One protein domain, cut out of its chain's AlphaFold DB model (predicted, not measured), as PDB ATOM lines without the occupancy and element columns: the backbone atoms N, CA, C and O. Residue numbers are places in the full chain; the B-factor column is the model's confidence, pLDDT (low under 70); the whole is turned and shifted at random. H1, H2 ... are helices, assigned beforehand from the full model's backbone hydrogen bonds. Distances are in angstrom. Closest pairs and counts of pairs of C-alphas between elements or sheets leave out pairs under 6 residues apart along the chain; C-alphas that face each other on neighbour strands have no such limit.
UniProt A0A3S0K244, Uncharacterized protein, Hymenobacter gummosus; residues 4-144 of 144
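AT A GLANCE: This is residues 4 to 144 of the 144 residues of an uncharacterized protein of Hymenobacter gummosus (UniProt A0A3S0K244). A flat up-and-down bundle of H1, H3, H4 and H5, each running against the one before, has H2 following H1 nearly end to end and short H6 packed steeply on H3 and H5. The printed part has 141 residues with six named helices, H1 to H6, and no named strand: all helix. It is compact, radius of gyration of the C-alphas 15.4 A, spanning 51 by 36 by 19 A.

HOW THE PARTS SIT: H4, residues 79 to 101, and H5, residues 107 to 129, form a hairpin; their closest C-alphas, Thr 96 and Gln 114, are 5.7 A apart. H5 touches H3, residues 43 to 61, at a shallow tilt of 4 degrees, the same way; closest C-alphas Asn 57 and Val 127, 4.9 A. H1, residues 4 to 13, touches H3 at residues 49 to 56 alone; closest C-alphas Ala 6 and Cys 52, 4.6 A. H2, residues 26 to 36, touches H4 at residues 88 to 95 alone; closest C-alphas Gln 27 and Leu 88, 7.0 A. H6, residues 135 to 143, touches H5 at a steep tilt of 49 degrees; closest C-alphas Gly 123 and Ile 135, 5.7 A. In the six helices every O i to N i+4 pair is within hydrogen-bond range.

IN THESE COORDINATES: From first to last C-alpha H4 measures 33.2 A, H5 32.5 A and H3 25.8 A. H1 begins at C-alpha 4 (34.621, 19.191, 6.735); H6 ends at C-alpha 143 (21.871, 31.330, 29.193).

THE WHOLE: The farthest C-alphas, Ala 71 and Gly 104, are 51.0 A apart. The printed part has no cut; links H1 to H2 and H3 to H4 are long. No printed residue is under 70 in pLDDT.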
ATOM      1  N   PRO A   4      35.287  19.050   8.029       98.00
ATOM      2  CA  PRO A   4      34.621  19.191   6.735       98.00
ATOM      3  C   PRO A   4      33.104  18.992   6.820       98.00
ATOM      4  O   PRO A   4      32.358  19.786   6.245       98.00
ATOM      5  N   THR A   5      32.639  17.996   7.585       98.25
ATOM      6  CA  THR A   5      31.202  17.767   7.791       98.25
ATOM      7  C   THR A   5      30.567  18.931   8.547       98.25
ATOM      8  O   THR A   5      29.507  19.416   8.152       98.25
ATOM      9  N   ALA A   6      31.219  19.423   9.605       98.44
ATOM     10  CA  ALA A   6      30.726  20.560  10.378       98.44
ATOM     11  C   ALA A   6      30.613  21.829   9.522       98.44
ATOM     12  O   ALA A   6      29.594  22.521   9.568       98.44
ATOM     13  N   LEU A   7      31.617  22.108   8.687       98.44
ATOM     14  CA  LEU A   7      31.605  23.244   7.774       98.44
ATOM     15  C   LEU A   7      30.489  23.122   6.730       98.44
ATOM     16  O   LEU A   7      29.787  24.098   6.472       98.44
ATOM     17  N   GLU A   8      30.284  21.938   6.149       98.06
ATOM     18  CA  GLU A   8      29.185  21.713   5.207       98.06
ATOM     19  C   GLU A   8      27.820  21.958   5.862       98.06
ATOM     20  O   GLU A   8      26.979  22.660   5.292       98.06
ATOM     21  N   LYS A   9      27.609  21.456   7.084       98.38
ATOM     22  CA  LYS A   9      26.377  21.705   7.842       98.38
ATOM     23  C   LYS A   9      26.194  23.186   8.172       98.38
ATOM     24  O   LYS A   9      25.108  23.720   7.958       98.38
ATOM     25  N   LEU A  10      27.243  23.893   8.596       98.62
ATOM     26  CA  LEU A  10      27.180  25.342   8.831       98.62
ATOM     27  C   LEU A  10      26.801  26.109   7.558       98.62
ATOM     28  O   LEU A  10      25.935  26.980   7.603       98.62
ATOM     29  N   LEU A  11      27.385  25.754   6.410       98.50
ATOM     30  CA  LEU A  11      27.024  26.339   5.116       98.50
ATOM     31  C   LEU A  11      25.562  26.062   4.750       98.50
ATOM     32  O   LEU A  11      24.899  26.936   4.189       98.50
ATOM     33  N   ARG A  12      25.037  24.876   5.078       98.06
ATOM     34  CA  ARG A  12      23.615  24.553   4.912       98.06
ATOM     35  C   ARG A  12      22.717  25.409   5.803       98.06
ATOM     36  O   ARG A  12      21.842  26.090   5.272       98.06
ATOM     37  N   HIS A  13      22.968  25.461   7.116       98.56
ATOM     38  CA  HIS A  13      22.199  26.313   8.033       98.56
ATOM     39  C   HIS A  13      22.242  27.787   7.613       98.56
ATOM     40  O   HIS A  13      21.240  28.488   7.753       98.56
ATOM     41  N   ALA A  14      23.374  28.242   7.069       98.25
ATOM     42  CA  ALA A  14      23.594  29.602   6.585       98.25
ATOM     43  C   ALA A  14      22.982  29.901   5.202       98.25
ATOM     44  O   ALA A  14      23.198  30.998   4.688       98.25
ATOM     45  N   GLY A  15      22.284  28.946   4.571       97.19
ATOM     46  CA  GLY A  15      21.687  29.130   3.242       97.19
ATOM     47  C   GLY A  15      22.709  29.275   2.104       97.19
ATOM     48  O   GLY A  15      22.370  29.767   1.031       97.19
ATOM     49  N   LEU A  16      23.962  28.870   2.333       97.38
ATOM     50  CA  LEU A  16      25.084  29.005   1.396       97.38
ATOM     51  C   LEU A  16      25.438  27.690   0.685       97.38
ATOM     52  O   LEU A  16      26.266  27.677  -0.227       97.38
ATOM     53  N   SER A  17      24.838  26.575   1.104       95.06
ATOM     54  CA  SER A  17      25.018  25.284   0.444       95.06
ATOM     55  C   SER A  17      24.356  25.256  -0.937       95.06
ATOM     56  O   SER A  17      23.328  25.883  -1.177       95.06
ATOM     57  N   LYS A  18      24.931  24.465  -1.849       92.06
ATOM     58  CA  LYS A  18      24.329  24.168  -3.163       92.06
ATOM     59  C   LYS A  18      23.187  23.151  -3.074       92.06
ATOM     60  O   LYS A  18      22.502  22.910  -4.065       92.06
ATOM     61  N   GLN A  19      23.031  22.501  -1.924       93.88
ATOM     62  CA  GLN A  19      21.989  21.508  -1.700       93.88
ATOM     63  C   GLN A  19      20.634  22.193  -1.508       93.88
ATOM     64  O   GLN A  19      20.550  23.340  -1.073       93.88
ATOM     65  N   LYS A  20      19.557  21.481  -1.851       95.69
ATOM     66  CA  LYS A  20      18.200  21.998  -1.671       95.69
ATOM     67  C   LYS A  20      17.943  22.232  -0.173       95.69
ATOM     68  O   LYS A  20      18.174  21.298   0.597       95.69
ATOM     69  N   PRO A  21      17.438  23.413   0.226       95.94
ATOM     70  CA  PRO A  21      17.131  23.683   1.620       95.94
ATOM     71  C   PRO A  21      15.976  22.809   2.121       95.94
ATOM     72  O   PRO A  21      15.083  22.406   1.367       95.94
ATOM     73  N   THR A  22      16.010  22.524   3.414       96.31
ATOM     74  CA  THR A  22      15.151  21.596   4.146       96.31
ATOM     75  C   THR A  22      14.744  22.204   5.486       96.31
ATOM     76  O   THR A  22      15.340  23.174   5.946       96.31
ATOM     77  N   ALA A  23      13.742  21.619   6.146       95.06
ATOM     78  CA  ALA A  23      13.279  22.073   7.462       95.06
ATOM     79  C   ALA A  23      14.303  21.869   8.601       95.06
ATOM     80  O   ALA A  23      14.026  22.253   9.731       95.06
ATOM     81  N   GLU A  24      15.463  21.285   8.302       96.00
ATOM     82  CA  GLU A  24      16.597  21.133   9.219       96.00
ATOM     83  C   GLU A  24      17.611  22.283   9.072       96.00
ATOM     84  O   GLU A  24      18.532  22.406   9.871       96.00
ATOM     85  N   ASP A  25      17.442  23.170   8.082       97.81
ATOM     86  CA  ASP A  25      18.365  24.279   7.841       97.81
ATOM     87  C   ASP A  25      17.853  25.569   8.508       97.81
ATOM     88  O   ASP A  25      16.736  26.030   8.252       97.81
ATOM     89  N   PHE A  26      18.696  26.198   9.334       98.06
ATOM     90  CA  PHE A  26      18.308  27.312  10.216       98.06
ATOM     91  C   PHE A  26      17.685  28.480   9.440       98.06
ATOM     92  O   PHE A  26      16.537  28.851   9.680       98.06
ATOM     93  N   GLN A  27      18.398  29.030   8.451       97.19
ATOM     94  CA  GLN A  27      17.885  30.154   7.662       97.19
ATOM     95  C   GLN A  27      16.647  29.810   6.836       97.19
ATOM     96  O   GLN A  27      15.809  30.683   6.607       97.19
ATOM     97  N   TYR A  28      16.504  28.561   6.393       97.88
ATOM     98  CA  TYR A  28      15.302  28.160   5.673       97.88
ATOM     99  C   TYR A  28      14.086  28.143   6.599       97.88
ATOM    100  O   TYR A  28      13.017  28.618   6.218       97.88
ATOM    101  N   VAL A  29      14.252  27.676   7.837       98.12
ATOM    102  CA  VAL A  29      13.192  27.751   8.847       98.12
ATOM    103  C   VAL A  29      12.839  29.200   9.170       98.12
ATOM    104  O   VAL A  29      11.651  29.517   9.209       98.12
ATOM    105  N   LEU A  30      13.825  30.100   9.287       97.56
ATOM    106  CA  LEU A  30      13.552  31.537   9.420       97.56
ATOM    107  C   LEU A  30      12.698  32.051   8.254       97.56
ATOM    108  O   LEU A  30      11.652  32.660   8.476       97.56
ATOM    109  N   TYR A  31      13.083  31.741   7.014       96.69
ATOM    110  CA  TYR A  31      12.296  32.097   5.832       96.69
ATOM    111  C   TYR A  31      10.850  31.582   5.919       96.69
ATOM    112  O   TYR A  31       9.924  32.355   5.684       96.69
ATOM    113  N   LEU A  32      10.638  30.323   6.317       96.94
ATOM    114  CA  LEU A  32       9.294  29.757   6.475       96.94
ATOM    115  C   LEU A  32       8.472  30.468   7.557       96.94
ATOM    116  O   LEU A  32       7.266  30.636   7.374       96.94
ATOM    117  N   ILE A  33       9.100  30.885   8.661       96.94
ATOM    118  CA  ILE A  33       8.432  31.654   9.720       96.94
ATOM    119  C   ILE A  33       7.959  33.003   9.175       96.94
ATOM    120  O   ILE A  33       6.817  33.391   9.415       96.94
ATOM    121  N   SER A  34       8.799  33.700   8.406       94.94
ATOM    122  CA  SER A  34       8.425  34.982   7.793       94.94
ATOM    123  C   SER A  34       7.356  34.828   6.710       94.94
ATOM    124  O   SER A  34       6.368  35.561   6.727       94.94
ATOM    125  N   ASP A  35       7.504  33.843   5.819       95.88
ATOM    126  CA  ASP A  35       6.576  33.592   4.709       95.88
ATOM    127  C   ASP A  35       5.179  33.193   5.198       95.88
ATOM    128  O   ASP A  35       4.169  33.643   4.657       95.88
ATOM    129  N   LYS A  36       5.106  32.354   6.238       94.00
ATOM    130  CA  LYS A  36       3.832  31.866   6.787       94.00
ATOM    131  C   LYS A  36       3.312  32.677   7.965       94.00
ATOM    132  O   LYS A  36       2.196  32.408   8.398       94.00
ATOM    133  N   LYS A  37       4.101  33.626   8.483       90.94
ATOM    134  CA  LYS A  37       3.823  34.364   9.729       90.94
ATOM    135  C   LYS A  37       3.416  33.419  10.870       90.94
ATOM    136  O   LYS A  37       2.492  33.696  11.623       90.94
ATOM    137  N   ALA A  38       4.084  32.270  10.948       94.50
ATOM    138  CA  ALA A  38       3.778  31.204  11.892       94.50
ATOM    139  C   ALA A  38       5.079  30.649  12.457       94.50
ATOM    140  O   ALA A  38       5.979  30.278  11.696       94.50
ATOM    141  N   PHE A  39       5.180  30.607  13.784       96.38
ATOM    142  CA  PHE A  39       6.391  30.159  14.448       96.38
ATOM    143  C   PHE A  39       6.679  28.680  14.172       96.38
ATOM    144  O   PHE A  39       5.783  27.853  13.985       96.38
ATOM    145  N   ARG A  40       7.970  28.357  14.147       97.00
ATOM    146  CA  ARG A  40       8.505  27.001  14.091       97.00
ATOM    147  C   ARG A  40       9.649  26.933  15.098       97.00
ATOM    148  O   ARG A  40      10.437  27.877  15.107       97.00
ATOM    149  N   PRO A  41       9.771  25.850  15.882       96.69
ATOM    150  CA  PRO A  41      10.870  25.715  16.825       96.69
ATOM    151  C   PRO A  41      12.223  25.861  16.127       96.69
ATOM    152  O   PRO A  41      12.476  25.221  15.103       96.69
ATOM    153  N   VAL A  42      13.079  26.711  16.682       97.38
ATOM    154  CA  VAL A  42      14.422  27.007  16.172       97.38
ATOM    155  C   VAL A  42      15.520  26.562  17.122       97.38
ATOM    156  O   VAL A  42      16.654  26.394  16.675       97.38
ATOM    157  N   GLN A  43      15.209  26.303  18.396       97.12
ATOM    158  CA  GLN A  43      16.209  25.832  19.354       97.12
ATOM    159  C   GLN A  43      16.915  24.538  18.899       97.12
ATOM    160  O   GLN A  43      18.144  24.517  18.928       97.12
ATOM    161  N   PRO A  44      16.229  23.502  18.364       97.94
ATOM    162  CA  PRO A  44      16.916  22.303  17.872       97.94
ATOM    163  C   PRO A  44      17.904  22.580  16.727       97.94
ATOM    164  O   PRO A  44      18.884  21.861  16.557       97.94
ATOM    165  N   LEU A  45      17.654  23.626  15.937       98.31
ATOM    166  CA  LEU A  45      18.517  24.031  14.828       98.31
ATOM    167  C   LEU A  45      19.751  24.781  15.345       98.31
ATOM    168  O   LEU A  45      20.842  24.603  14.812       98.31
ATOM    169  N   ALA A  46      19.585  25.606  16.382       98.25
ATOM    170  CA  ALA A  46      20.703  26.236  17.077       98.25
ATOM    171  C   ALA A  46      21.583  25.186  17.768       98.25
ATOM    172  O   ALA A  46      22.801  25.259  17.659       98.25
ATOM    173  N   ASP A  47      20.982  24.170  18.387       98.19
ATOM    174  CA  ASP A  47      21.704  23.053  18.996       98.19
ATOM    175  C   ASP A  47      22.563  22.286  17.975       98.19
ATOM    176  O   ASP A  47      23.698  21.913  18.276       98.19
ATOM    177  N   ASP A  48      22.057  22.082  16.754       98.50
ATOM    178  CA  ASP A  48      22.835  21.454  15.681       98.50
ATOM    179  C   ASP A  48      23.984  22.356  15.195       98.50
ATOM    180  O   ASP A  48      25.100  21.887  14.958       98.50
ATOM    181  N   VAL A  49      23.757  23.675  15.132       98.69
ATOM    182  CA  VAL A  49      24.822  24.656  14.869       98.69
ATOM    183  C   VAL A  49      25.886  24.615  15.971       98.69
ATOM    184  O   VAL A  49      27.072  24.586  15.645       98.69
ATOM    185  N   LEU A  50      25.510  24.541  17.253       98.56
ATOM    186  CA  LEU A  50      26.458  24.404  18.366       98.56
ATOM    187  C   LEU A  50      27.278  23.114  18.266       98.56
ATOM    188  O   LEU A  50      28.487  23.142  18.484       98.56
ATOM    189  N   ALA A  51      26.657  21.997  17.882       98.50
ATOM    190  CA  ALA A  51      27.375  20.744  17.655       98.50
ATOM    191  C   ALA A  51      28.399  20.859  16.509       98.50
ATOM    192  O   ALA A  51      29.479  20.268  16.579       98.50
ATOM    193  N   CYS A  52      28.093  21.639  15.467       98.69
ATOM    194  CA  CYS A  52      29.062  21.958  14.420       98.69
ATOM    195  C   CYS A  52      30.193  22.848  14.958       98.69
ATOM    196  O   CYS A  52      31.358  22.596  14.661       98.69
ATOM    197  N   LEU A  53      29.866  23.855  15.774       98.62
ATOM    198  CA  LEU A  53      30.854  24.743  16.388       98.62
ATOM    199  C   LEU A  53      31.798  23.999  17.341       98.62
ATOM    200  O   LEU A  53      32.975  24.323  17.367       98.62
ATOM    201  N   GLU A  54      31.332  22.965  18.044       98.31
ATOM    202  CA  GLU A  54      32.178  22.079  18.858       98.31
ATOM    203  C   GLU A  54      33.266  21.399  18.010       98.31
ATOM    204  O   GLU A  54      34.450  21.448  18.339       98.31
ATOM    205  N   ALA A  55      32.888  20.820  16.867       98.38
ATOM    206  CA  ALA A  55      33.841  20.190  15.954       98.38
ATOM    207  C   ALA A  55      34.802  21.211  15.320       98.38
ATOM    208  O   ALA A  55      35.982  20.921  15.132       98.38
ATOM    209  N   VAL A  56      34.311  22.416  15.013       98.56
ATOM    210  CA  VAL A  56      35.144  23.532  14.542       98.56
ATOM    211  C   VAL A  56      36.142  23.957  15.619       98.56
ATOM    212  O   VAL A  56      37.320  24.119  15.317       98.56
ATOM    213  N   ASN A  57      35.702  24.088  16.869       98.44
ATOM    214  CA  ASN A  57      36.549  24.449  17.999       98.44
ATOM    215  C   ASN A  57      37.667  23.427  18.192       98.44
ATOM    216  O   ASN A  57      38.830  23.794  18.259       98.44
ATOM    217  N   GLN A  58      37.329  22.137  18.188       98.00
ATOM    218  CA  GLN A  58      38.315  21.067  18.331       98.00
ATOM    219  C   GLN A  58      39.312  21.028  17.165       98.00
ATOM    220  O   GLN A  58      40.488  20.720  17.345       98.00
ATOM    221  N   HIS A  59      38.857  21.354  15.954       97.94
ATOM    222  CA  HIS A  59      39.726  21.422  14.785       97.94
ATOM    223  C   HIS A  59      40.703  22.601  14.837       97.94
ATOM    224  O   HIS A  59      41.874  22.436  14.509       97.94
ATOM    225  N   LEU A  60      40.222  23.782  15.233       98.00
ATOM    226  CA  LEU A  60      41.020  25.007  15.249       98.00
ATOM    227  C   LEU A  60      41.881  25.126  16.506       98.00
ATOM    228  O   LEU A  60      42.996  25.626  16.433       98.00
ATOM    229  N   ASN A  61      41.379  24.661  17.644       98.31
ATOM    230  CA  ASN A  61      41.976  24.888  18.955       98.31
ATOM    231  C   ASN A  61      42.455  23.591  19.626       98.31
ATOM    232  O   ASN A  61      42.868  23.624  20.777       98.31
ATOM    233  N   GLY A  62      42.445  22.452  18.925       97.12
ATOM    234  CA  GLY A  62      42.898  21.150  19.431       97.12
ATOM    235  C   GLY A  62      41.807  20.348  20.153       97.12
ATOM    236  O   GLY A  62      40.761  20.874  20.507       97.12
ATOM    237  N   GLU A  63      42.049  19.051  20.385       95.69
ATOM    238  CA  GLU A  63      41.048  18.117  20.945       95.69
ATOM    239  C   GLU A  63      40.491  18.562  22.311       95.69
ATOM    240  O   GLU A  63      39.332  18.294  22.627       95.69
ATOM    241  N   LYS A  64      41.307  19.272  23.099       96.50
ATOM    242  CA  LYS A  64      40.924  19.920  24.360       96.50
ATOM    243  C   LYS A  64      41.322  21.398  24.326       96.50
ATOM    244  O   LYS A  64      42.403  21.729  24.808       96.50
ATOM    245  N   PRO A  65      40.487  22.282  23.753       95.88
ATOM    246  CA  PRO A  65      40.841  23.677  23.493       95.88
ATOM    247  C   PRO A  65      41.420  24.440  24.686       95.88
ATOM    248  O   PRO A  65      42.424  25.132  24.532       95.88
ATOM    249  N   ALA A  66      40.861  24.249  25.884       95.81
ATOM    250  CA  ALA A  66      41.327  24.927  27.096       95.81
ATOM    251  C   ALA A  66      42.754  24.531  27.519       95.81
ATOM    252  O   ALA A  66      43.430  25.300  28.198       95.81
ATOM    253  N   ASP A  67      43.195  23.331  27.131       97.00
ATOM    254  CA  ASP A  67      44.502  22.772  27.489       97.00
ATOM    255  C   ASP A  67      45.534  22.943  26.354       97.00
ATOM    256  O   ASP A  67      46.720  22.659  26.543       97.00
ATOM    257  N   THR A  68      45.098  23.367  25.163       95.38
ATOM    258  CA  THR A  68      45.965  23.531  23.992       95.38
ATOM    259  C   THR A  68      46.752  24.835  24.084       95.38
ATOM    260  O   THR A  68      46.178  25.911  24.240       95.38
ATOM    261  N   ASP A  69      48.072  24.742  23.912       95.69
ATOM    262  CA  ASP A  69      48.963  25.902  23.788       95.69
ATOM    263  C   ASP A  69      48.507  26.813  22.634       95.69
ATOM    264  O   ASP A  69      48.251  26.337  21.526       95.69
ATOM    265  N   ASP A  70      48.450  28.125  22.870       93.12
ATOM    266  CA  ASP A  70      48.068  29.121  21.866       93.12
ATOM    267  C   ASP A  70      48.915  29.023  20.588       93.12
ATOM    268  O   ASP A  70      48.402  29.247  19.493       93.12
ATOM    269  N   ALA A  71      50.189  28.625  20.693       95.25
ATOM    270  CA  ALA A  71      51.057  28.429  19.531       95.25
ATOM    271  C   ALA A  71      50.646  27.235  18.644       95.25
ATOM    272  O   ALA A  71      51.048  27.168  17.480       95.25
ATOM    273  N   ALA A  72      49.872  26.289  19.185       95.00
ATOM    274  CA  ALA A  72      49.342  25.129  18.471       95.00
ATOM    275  C   ALA A  72      47.925  25.358  17.914       95.00
ATOM    276  O   ALA A  72      47.448  24.534  17.128       95.00
ATOM    277  N   LYS A  73      47.259  26.460  18.288       97.00
ATOM    278  CA  LYS A  73      45.953  26.847  17.740       97.00
ATOM    279  C   LYS A  73      46.100  27.375  16.312       97.00
ATOM    280  O   LYS A  73      47.141  27.901  15.909       97.00
ATOM    281  N   ALA A  74      45.045  27.230  15.520       96.44
ATOM    282  CA  ALA A  74      45.021  27.659  14.133       96.44
ATOM    283  C   ALA A  74      45.218  29.186  14.048       96.44
ATOM    284  O   ALA A  74      44.419  29.943  14.597       96.44
ATOM    285  N   PRO A  75      46.231  29.675  13.310       94.38
ATOM    286  CA  PRO A  75      46.523  31.109  13.235       94.38
ATOM    287  C   PRO A  75      45.530  31.872  12.349       94.38
ATOM    288  O   PRO A  75      45.548  33.102  12.296       94.38
ATOM    289  N   THR A  76      44.700  31.154  11.590       95.25
ATOM    290  CA  THR A  76      43.772  31.721  10.613       95.25
ATOM    291  C   THR A  76      42.471  30.941  10.573       95.25
ATOM    292  O   THR A  76      42.461  29.728  10.762       95.25
ATOM    293  N   LEU A  77      41.395  31.641  10.220       96.50
ATOM    294  CA  LEU A  77      40.076  31.060  10.004       96.50
ATOM    295  C   LEU A  77      39.764  30.941   8.514       96.50
ATOM    296  O   LEU A  77      40.070  31.837   7.720       96.50
ATOM    297  N   ASP A  78      39.059  29.875   8.153       94.62
ATOM    298  CA  ASP A  78      38.563  29.683   6.798       94.62
ATOM    299  C   ASP A  78      37.503  30.731   6.437       94.62
ATOM    300  O   ASP A  78      36.508  30.933   7.137       94.62
ATOM    301  N   ARG A  79      37.665  31.378   5.277       97.88
ATOM    302  CA  ARG A  79      36.699  32.382   4.794       97.88
ATOM    303  C   ARG A  79      35.265  31.837   4.674       97.88
ATOM    304  O   ARG A  79      34.352  32.570   5.056       97.88
ATOM    305  N   PRO A  80      35.027  30.606   4.169       97.81
ATOM    306  CA  PRO A  80      33.686  30.022   4.148       97.81
ATOM    307  C   PRO A  80      33.061  29.872   5.538       97.81
ATOM    308  O   PRO A  80      31.880  30.180   5.686       97.81
ATOM    309  N   LEU A  81      33.843  29.469   6.547       98.44
ATOM    310  CA  LEU A  81      33.387  29.357   7.934       98.44
ATOM    311  C   LEU A  81      32.922  30.722   8.450       98.44
ATOM    312  O   LEU A  81      31.770  30.882   8.846       98.44
ATOM    313  N   VAL A  82      33.794  31.730   8.361       98.25
ATOM    314  CA  VAL A  82      33.489  33.094   8.820       98.25
ATOM    315  C   VAL A  82      32.255  33.652   8.107       98.25
ATOM    316  O   VAL A  82      31.394  34.266   8.736       98.25
ATOM    317  N   TYR A  83      32.132  33.421   6.797       98.19
ATOM    318  CA  TYR A  83      30.979  33.890   6.033       98.19
ATOM    319  C   TYR A  83      29.678  33.182   6.437       98.19
ATOM    320  O   TYR A  83      28.650  33.849   6.570       98.19
ATOM    321  N   ALA A  84      29.719  31.871   6.695       98.44
ATOM    322  CA  ALA A  84      28.568  31.113   7.178       98.44
ATOM    323  C   ALA A  84      28.070  31.644   8.530       98.44
ATOM    324  O   ALA A  84      26.886  31.957   8.662       98.44
ATOM    325  N   LEU A  85      28.971  31.831   9.501       98.44
ATOM    326  CA  LEU A  85      28.601  32.342  10.824       98.44
ATOM    327  C   LEU A  85      28.105  33.786  10.764       98.44
ATOM    328  O   LEU A  85      27.087  34.113  11.372       98.44
ATOM    329  N   ASN A  86      28.747  34.643   9.970       98.12
ATOM    330  CA  ASN A  86      28.275  36.012   9.800       98.12
ATOM    331  C   ASN A  86      26.874  36.064   9.160       98.12
ATOM    332  O   ASN A  86      26.028  36.853   9.582       98.12
ATOM    333  N   SER A  87      26.603  35.200   8.174       98.06
ATOM    334  CA  SER A  87      25.284  35.071   7.537       98.06
ATOM    335  C   SER A  87      24.219  34.602   8.536       98.06
ATOM    336  O   SER A  87      23.136  35.193   8.610       98.06
ATOM    337  N   LEU A  88      24.532  33.581   9.346       98.06
ATOM    338  CA  LEU A  88      23.667  33.071  10.415       98.06
ATOM    339  C   LEU A  88      23.328  34.155  11.436       98.06
ATOM    340  O   LEU A  88      22.150  34.407  11.674       98.06
ATOM    341  N   LEU A  89      24.335  34.834  11.986       98.25
ATOM    342  CA  LEU A  89      24.144  35.849  13.022       98.25
ATOM    343  C   LEU A  89      23.429  37.091  12.488       98.25
ATOM    344  O   LEU A  89      22.503  37.587  13.125       98.25
ATOM    345  N   THR A  90      23.804  37.582  11.305       98.06
ATOM    346  CA  THR A  90      23.152  38.756  10.697       98.06
ATOM    347  C   THR A  90      21.675  38.479  10.423       98.06
ATOM    348  O   THR A  90      20.809  39.289  10.761       98.06
ATOM    349  N   THR A  91      21.371  37.315   9.842       97.00
ATOM    350  CA  THR A  91      19.991  36.926   9.533       97.00
ATOM    351  C   THR A  91      19.213  36.632  10.810       97.00
ATOM    352  O   THR A  91      18.119  37.160  10.976       97.00
ATOM    353  N   GLY A  92      19.790  35.875  11.745       97.44
ATOM    354  CA  GLY A  92      19.198  35.576  13.046       97.44
ATOM    355  C   GLY A  92      18.785  36.845  13.785       97.44
ATOM    356  O   GLY A  92      17.604  37.024  14.057       97.44
ATOM    357  N   ARG A  93      19.713  37.792  13.990       98.00
ATOM    358  CA  ARG A  93      19.420  39.077  14.654       98.00
ATOM    359  C   ARG A  93      18.317  39.860  13.950       98.00
ATOM    360  O   ARG A  93      17.432  40.399  14.609       98.00
ATOM    361  N   LYS A  94      18.340  39.916  12.612       97.62
ATOM    362  CA  LYS A  94      17.283  40.573  11.830       97.62
ATOM    363  C   LYS A  94      15.913  39.955  12.123       97.62
ATOM    364  O   LYS A  94      14.949  40.696  12.300       97.62
ATOM    365  N   TYR A  95      15.829  38.628  12.166       96.38
ATOM    366  CA  TYR A  95      14.583  37.910  12.430       96.38
ATOM    367  C   TYR A  95      14.128  38.035  13.881       96.38
ATOM    368  O   TYR A  95      12.942  38.262  14.096       96.38
ATOM    369  N   THR A  96      15.040  37.984  14.856       96.12
ATOM    370  CA  THR A  96      14.726  38.251  16.267       96.12
ATOM    371  C   THR A  96      14.109  39.640  16.434       96.12
ATOM    372  O   THR A  96      13.026  39.767  17.000       96.12
ATOM    373  N   THR A  97      14.748  40.679  15.879       97.00
ATOM    374  CA  THR A  97      14.236  42.058  15.942       97.00
ATOM    375  C   THR A  97      12.887  42.188  15.245       97.00
ATOM    376  O   THR A  97      11.973  42.799  15.787       97.00
ATOM    377  N   TRP A  98      12.742  41.601  14.054       97.25
ATOM    378  CA  TRP A  98      11.480  41.634  13.322       97.25
ATOM    379  C   TRP A  98      10.350  40.946  14.105       97.25
ATOM    380  O   TRP A  98       9.315  41.573  14.318       97.25
ATOM    381  N   MET A  99      10.560  39.720  14.603       96.81
ATOM    382  CA  MET A  99       9.562  38.980  15.389       96.81
ATOM    383  C   MET A  99       9.141  39.723  16.658       96.81
ATOM    384  O   MET A  99       7.964  39.709  16.994       96.81
ATOM    385  N   ALA A 100      10.072  40.402  17.334       95.44
ATOM    386  CA  ALA A 100       9.768  41.192  18.526       95.44
ATOM    387  C   ALA A 100       8.850  42.398  18.244       95.44
ATOM    388  O   ALA A 100       8.212  42.914  19.160       95.44
ATOM    389  N   THR A 101       8.793  42.860  16.992       95.75
ATOM    390  CA  THR A 101       7.963  44.002  16.567       95.75
ATOM    391  C   THR A 101       6.703  43.601  15.803       95.75
ATOM    392  O   THR A 101       5.786  44.408  15.665       95.75
ATOM    393  N   GLU A 102       6.660  42.379  15.278       94.94
ATOM    394  CA  GLU A 102       5.561  41.878  14.460       94.94
ATOM    395  C   GLU A 102       4.412  41.369  15.340       94.94
ATOM    396  O   GLU A 102       4.622  40.700  16.353       94.94
ATOM    397  N   ALA A 103       3.174  41.651  14.935       85.88
ATOM    398  CA  ALA A 103       2.010  41.098  15.613       85.88
ATOM    399  C   ALA A 103       1.833  39.608  15.268       85.88
ATOM    400  O   ALA A 103       2.040  39.190  14.132       85.88
ATOM    401  N   GLY A 104       1.370  38.812  16.234       90.75
ATOM    402  CA  GLY A 104       0.999  37.410  16.009       90.75
ATOM    403  C   GLY A 104       2.011  36.375  16.496       90.75
ATOM    404  O   GLY A 104       1.677  35.196  16.483       90.75
ATOM    405  N   PHE A 105       3.180  36.795  16.988       96.81
ATOM    406  CA  PHE A 105       4.092  35.912  17.718       96.81
ATOM    407  C   PHE A 105       3.864  36.007  19.224       96.81
ATOM    408  O   PHE A 105       3.733  37.097  19.788       96.81
ATOM    409  N   ALA A 106       3.819  34.858  19.890       96.88
ATOM    410  CA  ALA A 106       3.726  34.804  21.340       96.88
ATOM    411  C   ALA A 106       5.071  35.203  21.983       96.88
ATOM    412  O   ALA A 106       6.131  34.913  21.425       96.88
ATOM    413  N   PRO A 107       5.076  35.788  23.198       96.69
ATOM    414  CA  PRO A 107       6.317  36.161  23.883       96.69
ATOM    415  C   PRO A 107       7.324  35.010  24.032       96.69
ATOM    416  O   PRO A 107       8.525  35.228  23.920       96.69
ATOM    417  N   ALA A 108       6.841  33.779  24.236       97.25
ATOM    418  CA  ALA A 108       7.688  32.591  24.330       97.25
ATOM    419  C   ALA A 108       8.395  32.249  23.004       97.25
ATOM    420  O   ALA A 108       9.541  31.820  23.019       97.25
ATOM    421  N   GLU A 109       7.746  32.486  21.863       97.62
ATOM    422  CA  GLU A 109       8.309  32.241  20.526       97.62
ATOM    423  C   GLU A 109       9.406  33.261  20.198       97.62
ATOM    424  O   GLU A 109      10.459  32.919  19.659       97.62
ATOM    425  N   VAL A 110       9.181  34.525  20.576       97.12
ATOM    426  CA  VAL A 110      10.192  35.586  20.471       97.12
ATOM    427  C   VAL A 110      11.383  35.280  21.382       97.12
ATOM    428  O   VAL A 110      12.529  35.403  20.949       97.12
ATOM    429  N   ALA A 111      11.126  34.835  22.615       97.44
ATOM    430  CA  ALA A 111      12.169  34.449  23.560       97.44
ATOM    431  C   ALA A 111      12.986  33.244  23.065       97.44
ATOM    432  O   ALA A 111      14.210  33.268  23.172       97.44
ATOM    433  N   GLU A 112      12.349  32.230  22.469       97.88
ATOM    434  CA  GLU A 112      13.060  31.098  21.863       97.88
ATOM    435  C   GLU A 112      13.948  31.559  20.700       97.88
ATOM    436  O   GLU A 112      15.126  31.211  20.653       97.88
ATOM    437  N   MET A 113      13.428  32.399  19.796       97.94
ATOM    438  CA  MET A 113      14.222  32.966  18.700       97.94
ATOM    439  C   MET A 113      15.435  33.745  19.218       97.94
ATOM    440  O   MET A 113      16.540  33.616  18.691       97.94
ATOM    441  N   GLN A 114      15.241  34.557  20.258       97.69
ATOM    442  CA  GLN A 114      16.323  35.303  20.886       97.69
ATOM    443  C   GLN A 114      17.362  34.368  21.515       97.69
ATOM    444  O   GLN A 114      18.553  34.535  21.244       97.69
ATOM    445  N   ARG A 115      16.927  33.368  22.293       97.94
ATOM    446  CA  ARG A 115      17.813  32.390  22.944       97.94
ATOM    447  C   ARG A 115      18.620  31.602  21.913       97.94
ATOM    448  O   ARG A 115      19.831  31.485  22.061       97.94
ATOM    449  N   ALA A 116      17.987  31.142  20.836       98.31
ATOM    450  CA  ALA A 116      18.644  30.402  19.763       98.31
ATOM    451  C   ALA A 116      19.759  31.219  19.081       98.31
ATOM    452  O   ALA A 116      20.859  30.714  18.860       98.31
ATOM    453  N   VAL A 117      19.513  32.499  18.778       98.25
ATOM    454  CA  VAL A 117      20.525  33.374  18.158       98.25
ATOM    455  C   VAL A 117      21.651  33.715  19.139       98.25
ATOM    456  O   VAL A 117      22.817  33.692  18.744       98.25
ATOM    457  N   GLN A 118      21.326  33.981  20.409       98.25
ATOM    458  CA  GLN A 118      22.321  34.213  21.462       98.25
ATOM    459  C   GLN A 118      23.208  32.984  21.691       98.25
ATOM    460  O   GLN A 118      24.418  33.128  21.838       98.25
ATOM    461  N   ALA A 119      22.635  31.780  21.655       98.50
ATOM    462  CA  ALA A 119      23.381  30.534  21.766       98.50
ATOM    463  C   ALA A 119      24.427  30.403  20.648       98.50
ATOM    464  O   ALA A 119      25.599  30.167  20.931       98.50
ATOM    465  N   ILE A 120      24.037  30.633  19.387       98.62
ATOM    466  CA  ILE A 120      24.964  30.589  18.241       98.62
ATOM    467  C   ILE A 120      26.067  31.650  18.382       98.62
ATOM    468  O   ILE A 120      27.229  31.374  18.085       98.62
ATOM    469  N   GLU A 121      25.721  32.855  18.838       98.50
ATOM    470  CA  GLU A 121      26.684  33.935  19.076       98.50
ATOM    471  C   GLU A 121      27.713  33.569  20.150       98.50
ATOM    472  O   GLU A 121      28.914  33.705  19.915       98.50
ATOM    473  N   LEU A 122      27.261  33.060  21.297       98.44
ATOM    474  CA  LEU A 122      28.135  32.603  22.376       98.44
ATOM    475  C   LEU A 122      29.014  31.437  21.927       98.44
ATOM    476  O   LEU A 122      30.224  31.473  22.132       98.44
ATOM    477  N   GLY A 123      28.432  30.444  21.249       98.50
ATOM    478  CA  GLY A 123      29.186  29.320  20.705       98.50
ATOM    479  C   GLY A 123      30.294  29.775  19.759       98.50
ATOM    480  O   GLY A 123      31.414  29.277  19.833       98.50
ATOM    481  N   TRP A 124      30.017  30.765  18.905       98.56
ATOM    482  CA  TRP A 124      31.035  31.328  18.023       98.56
ATOM    483  C   TRP A 124      32.121  32.081  18.796       98.56
ATOM    484  O   TRP A 124      33.302  31.934  18.487       98.56
ATOM    485  N   ASN A 125      31.754  32.827  19.839       98.19
ATOM    486  CA  ASN A 125      32.730  33.492  20.701       98.19
ATOM    487  C   ASN A 125      33.657  32.489  21.404       98.19
ATOM    488  O   ASN A 125      34.858  32.736  21.465       98.19
ATOM    489  N   PHE A 126      33.144  31.341  21.857       98.19
ATOM    490  CA  PHE A 126      33.971  30.283  22.447       98.19
ATOM    491  C   PHE A 126      34.931  29.642  21.442       98.19
ATOM    492  O   PHE A 126      36.069  29.347  21.797       98.19
ATOM    493  N   VAL A 127      34.529  29.484  20.174       98.19
ATOM    494  CA  VAL A 127      35.459  29.060  19.110       98.19
ATOM    495  C   VAL A 127      36.592  30.070  18.938       98.19
ATOM    496  O   VAL A 127      37.745  29.678  18.777       98.19
ATOM    497  N   LEU A 128      36.272  31.367  18.949       97.50
ATOM    498  CA  LEU A 128      37.261  32.432  18.773       97.50
ATOM    499  C   LEU A 128      38.211  32.567  19.966       97.50
ATOM    500  O   LEU A 128      39.388  32.850  19.765       97.50
ATOM    501  N   ALA A 129      37.707  32.387  21.186       96.25
ATOM    502  CA  ALA A 129      38.525  32.374  22.394       96.25
ATOM    503  C   ALA A 129      39.397  31.110  22.468       96.25
ATOM    504  O   ALA A 129      40.544  31.159  22.914       96.25
ATOM    505  N   GLY A 130      38.866  29.983  21.985       96.12
ATOM    506  CA  GLY A 130      39.566  28.707  21.943       96.12
ATOM    507  C   GLY A 130      39.902  28.159  23.325       96.12
ATOM    508  O   GLY A 130      40.918  27.492  23.474       96.12
ATOM    509  N   ASP A 131      39.085  28.470  24.331       94.31
ATOM    510  CA  ASP A 131      39.277  28.114  25.740       94.31
ATOM    511  C   ASP A 131      38.145  27.235  26.306       94.31
ATOM    512  O   ASP A 131      38.171  26.852  27.475       94.31
ATOM    513  N   SER A 132      37.166  26.867  25.475       96.12
ATOM    514  CA  SER A 132      36.049  26.002  25.864       96.12
ATOM    515  C   SER A 132      36.300  24.545  25.476       96.12
ATOM    516  O   SER A 132      36.513  24.231  24.307       96.12
ATOM    517  N   ASN A 133      36.210  23.634  26.449       96.25
ATOM    518  CA  ASN A 133      36.238  22.183  26.208       96.25
ATOM    519  C   ASN A 133      34.854  21.594  25.882       96.25
ATOM    520  O   ASN A 133      34.752  20.418  25.539       96.25
ATOM    521  N   SER A 134      33.787  22.371  26.081       96.88
ATOM    522  CA  SER A 134      32.427  21.983  25.727       96.88
ATOM    523  C   SER A 134      31.592  23.236  25.512       96.88
ATOM    524  O   SER A 134      31.021  23.792  26.452       96.88
ATOM    525  N   ILE A 135      31.475  23.636  24.248       97.12
ATOM    526  CA  ILE A 135      30.714  24.816  23.844       97.12
ATOM    527  C   ILE A 135      29.275  24.699  24.321       97.12
ATOM    528  O   ILE A 135      28.725  25.658  24.852       97.12
ATOM    529  N   ARG A 136      28.658  23.521  24.172       95.56
ATOM    530  CA  ARG A 136      27.264  23.333  24.590       95.56
ATOM    531  C   ARG A 136      27.068  23.620  26.075       95.56
ATOM    532  O   ARG A 136      26.179  24.380  26.435       95.56
ATOM    533  N   LYS A 137      27.919  23.040  26.923       96.44
ATOM    534  CA  LYS A 137      27.836  23.216  28.374       96.44
ATOM    535  C   LYS A 137      28.053  24.674  28.775       96.44
ATOM    536  O   LYS A 137      27.343  25.178  29.647       96.44
ATOM    537  N   ASP A 138      29.026  25.338  28.159       97.25
ATOM    538  CA  ASP A 138      29.348  26.722  28.494       97.25
ATOM    539  C   ASP A 138      28.241  27.674  28.022       97.25
ATOM    540  O   ASP A 138      27.846  28.566  28.767       97.25
ATOM    541  N   VAL A 139      27.655  27.437  26.842       97.38
ATOM    542  CA  VAL A 139      26.477  28.176  26.360       97.38
ATOM    543  C   VAL A 139      25.278  27.992  27.291       97.38
ATOM    544  O   VAL A 139      24.659  28.988  27.656       97.38
ATOM    545  N   ASP A 140      24.966  26.758  27.702       95.19
ATOM    546  CA  ASP A 140      23.859  26.488  28.631       95.19
ATOM    547  C   ASP A 140      24.064  27.243  29.954       95.19
ATOM    548  O   ASP A 140      23.170  27.948  30.410       95.19
ATOM    549  N   THR A 141      25.284  27.204  30.501       95.69
ATOM    550  CA  THR A 141      25.646  27.919  31.740       95.69
ATOM    551  C   THR A 141      25.481  29.439  31.621       95.69
ATOM    552  O   THR A 141      25.162  30.101  32.602       95.69
ATOM    553  N   TRP A 142      25.721  30.010  30.437       94.81
ATOM    554  CA  TRP A 142      25.588  31.449  30.191       94.81
ATOM    555  C   TRP A 142      24.145  31.914  29.970       94.81
ATOM    556  O   TRP A 142      23.867  33.105  30.117       94.81
ATOM    557  N   LEU A 143      23.257  31.013  29.547       93.19
ATOM    558  CA  LEU A 143      21.871  31.330  29.193       93.19
ATOM    559  C   LEU A 143      20.851  30.906  30.261       93.19
ATOM    560  O   LEU A 143      19.662  31.196  30.087       93.19
ATOM    561  N   ASP A 144      21.281  30.207  31.309       84.25
ATOM    562  CA  ASP A 144      20.496  29.921  32.519       84.25
ATOM    563  C   ASP A 144      20.412  31.138  33.458       84.25
ATOM    564  O   ASP A 144      19.301  31.383  33.990       84.25
TER     565      ASP A 144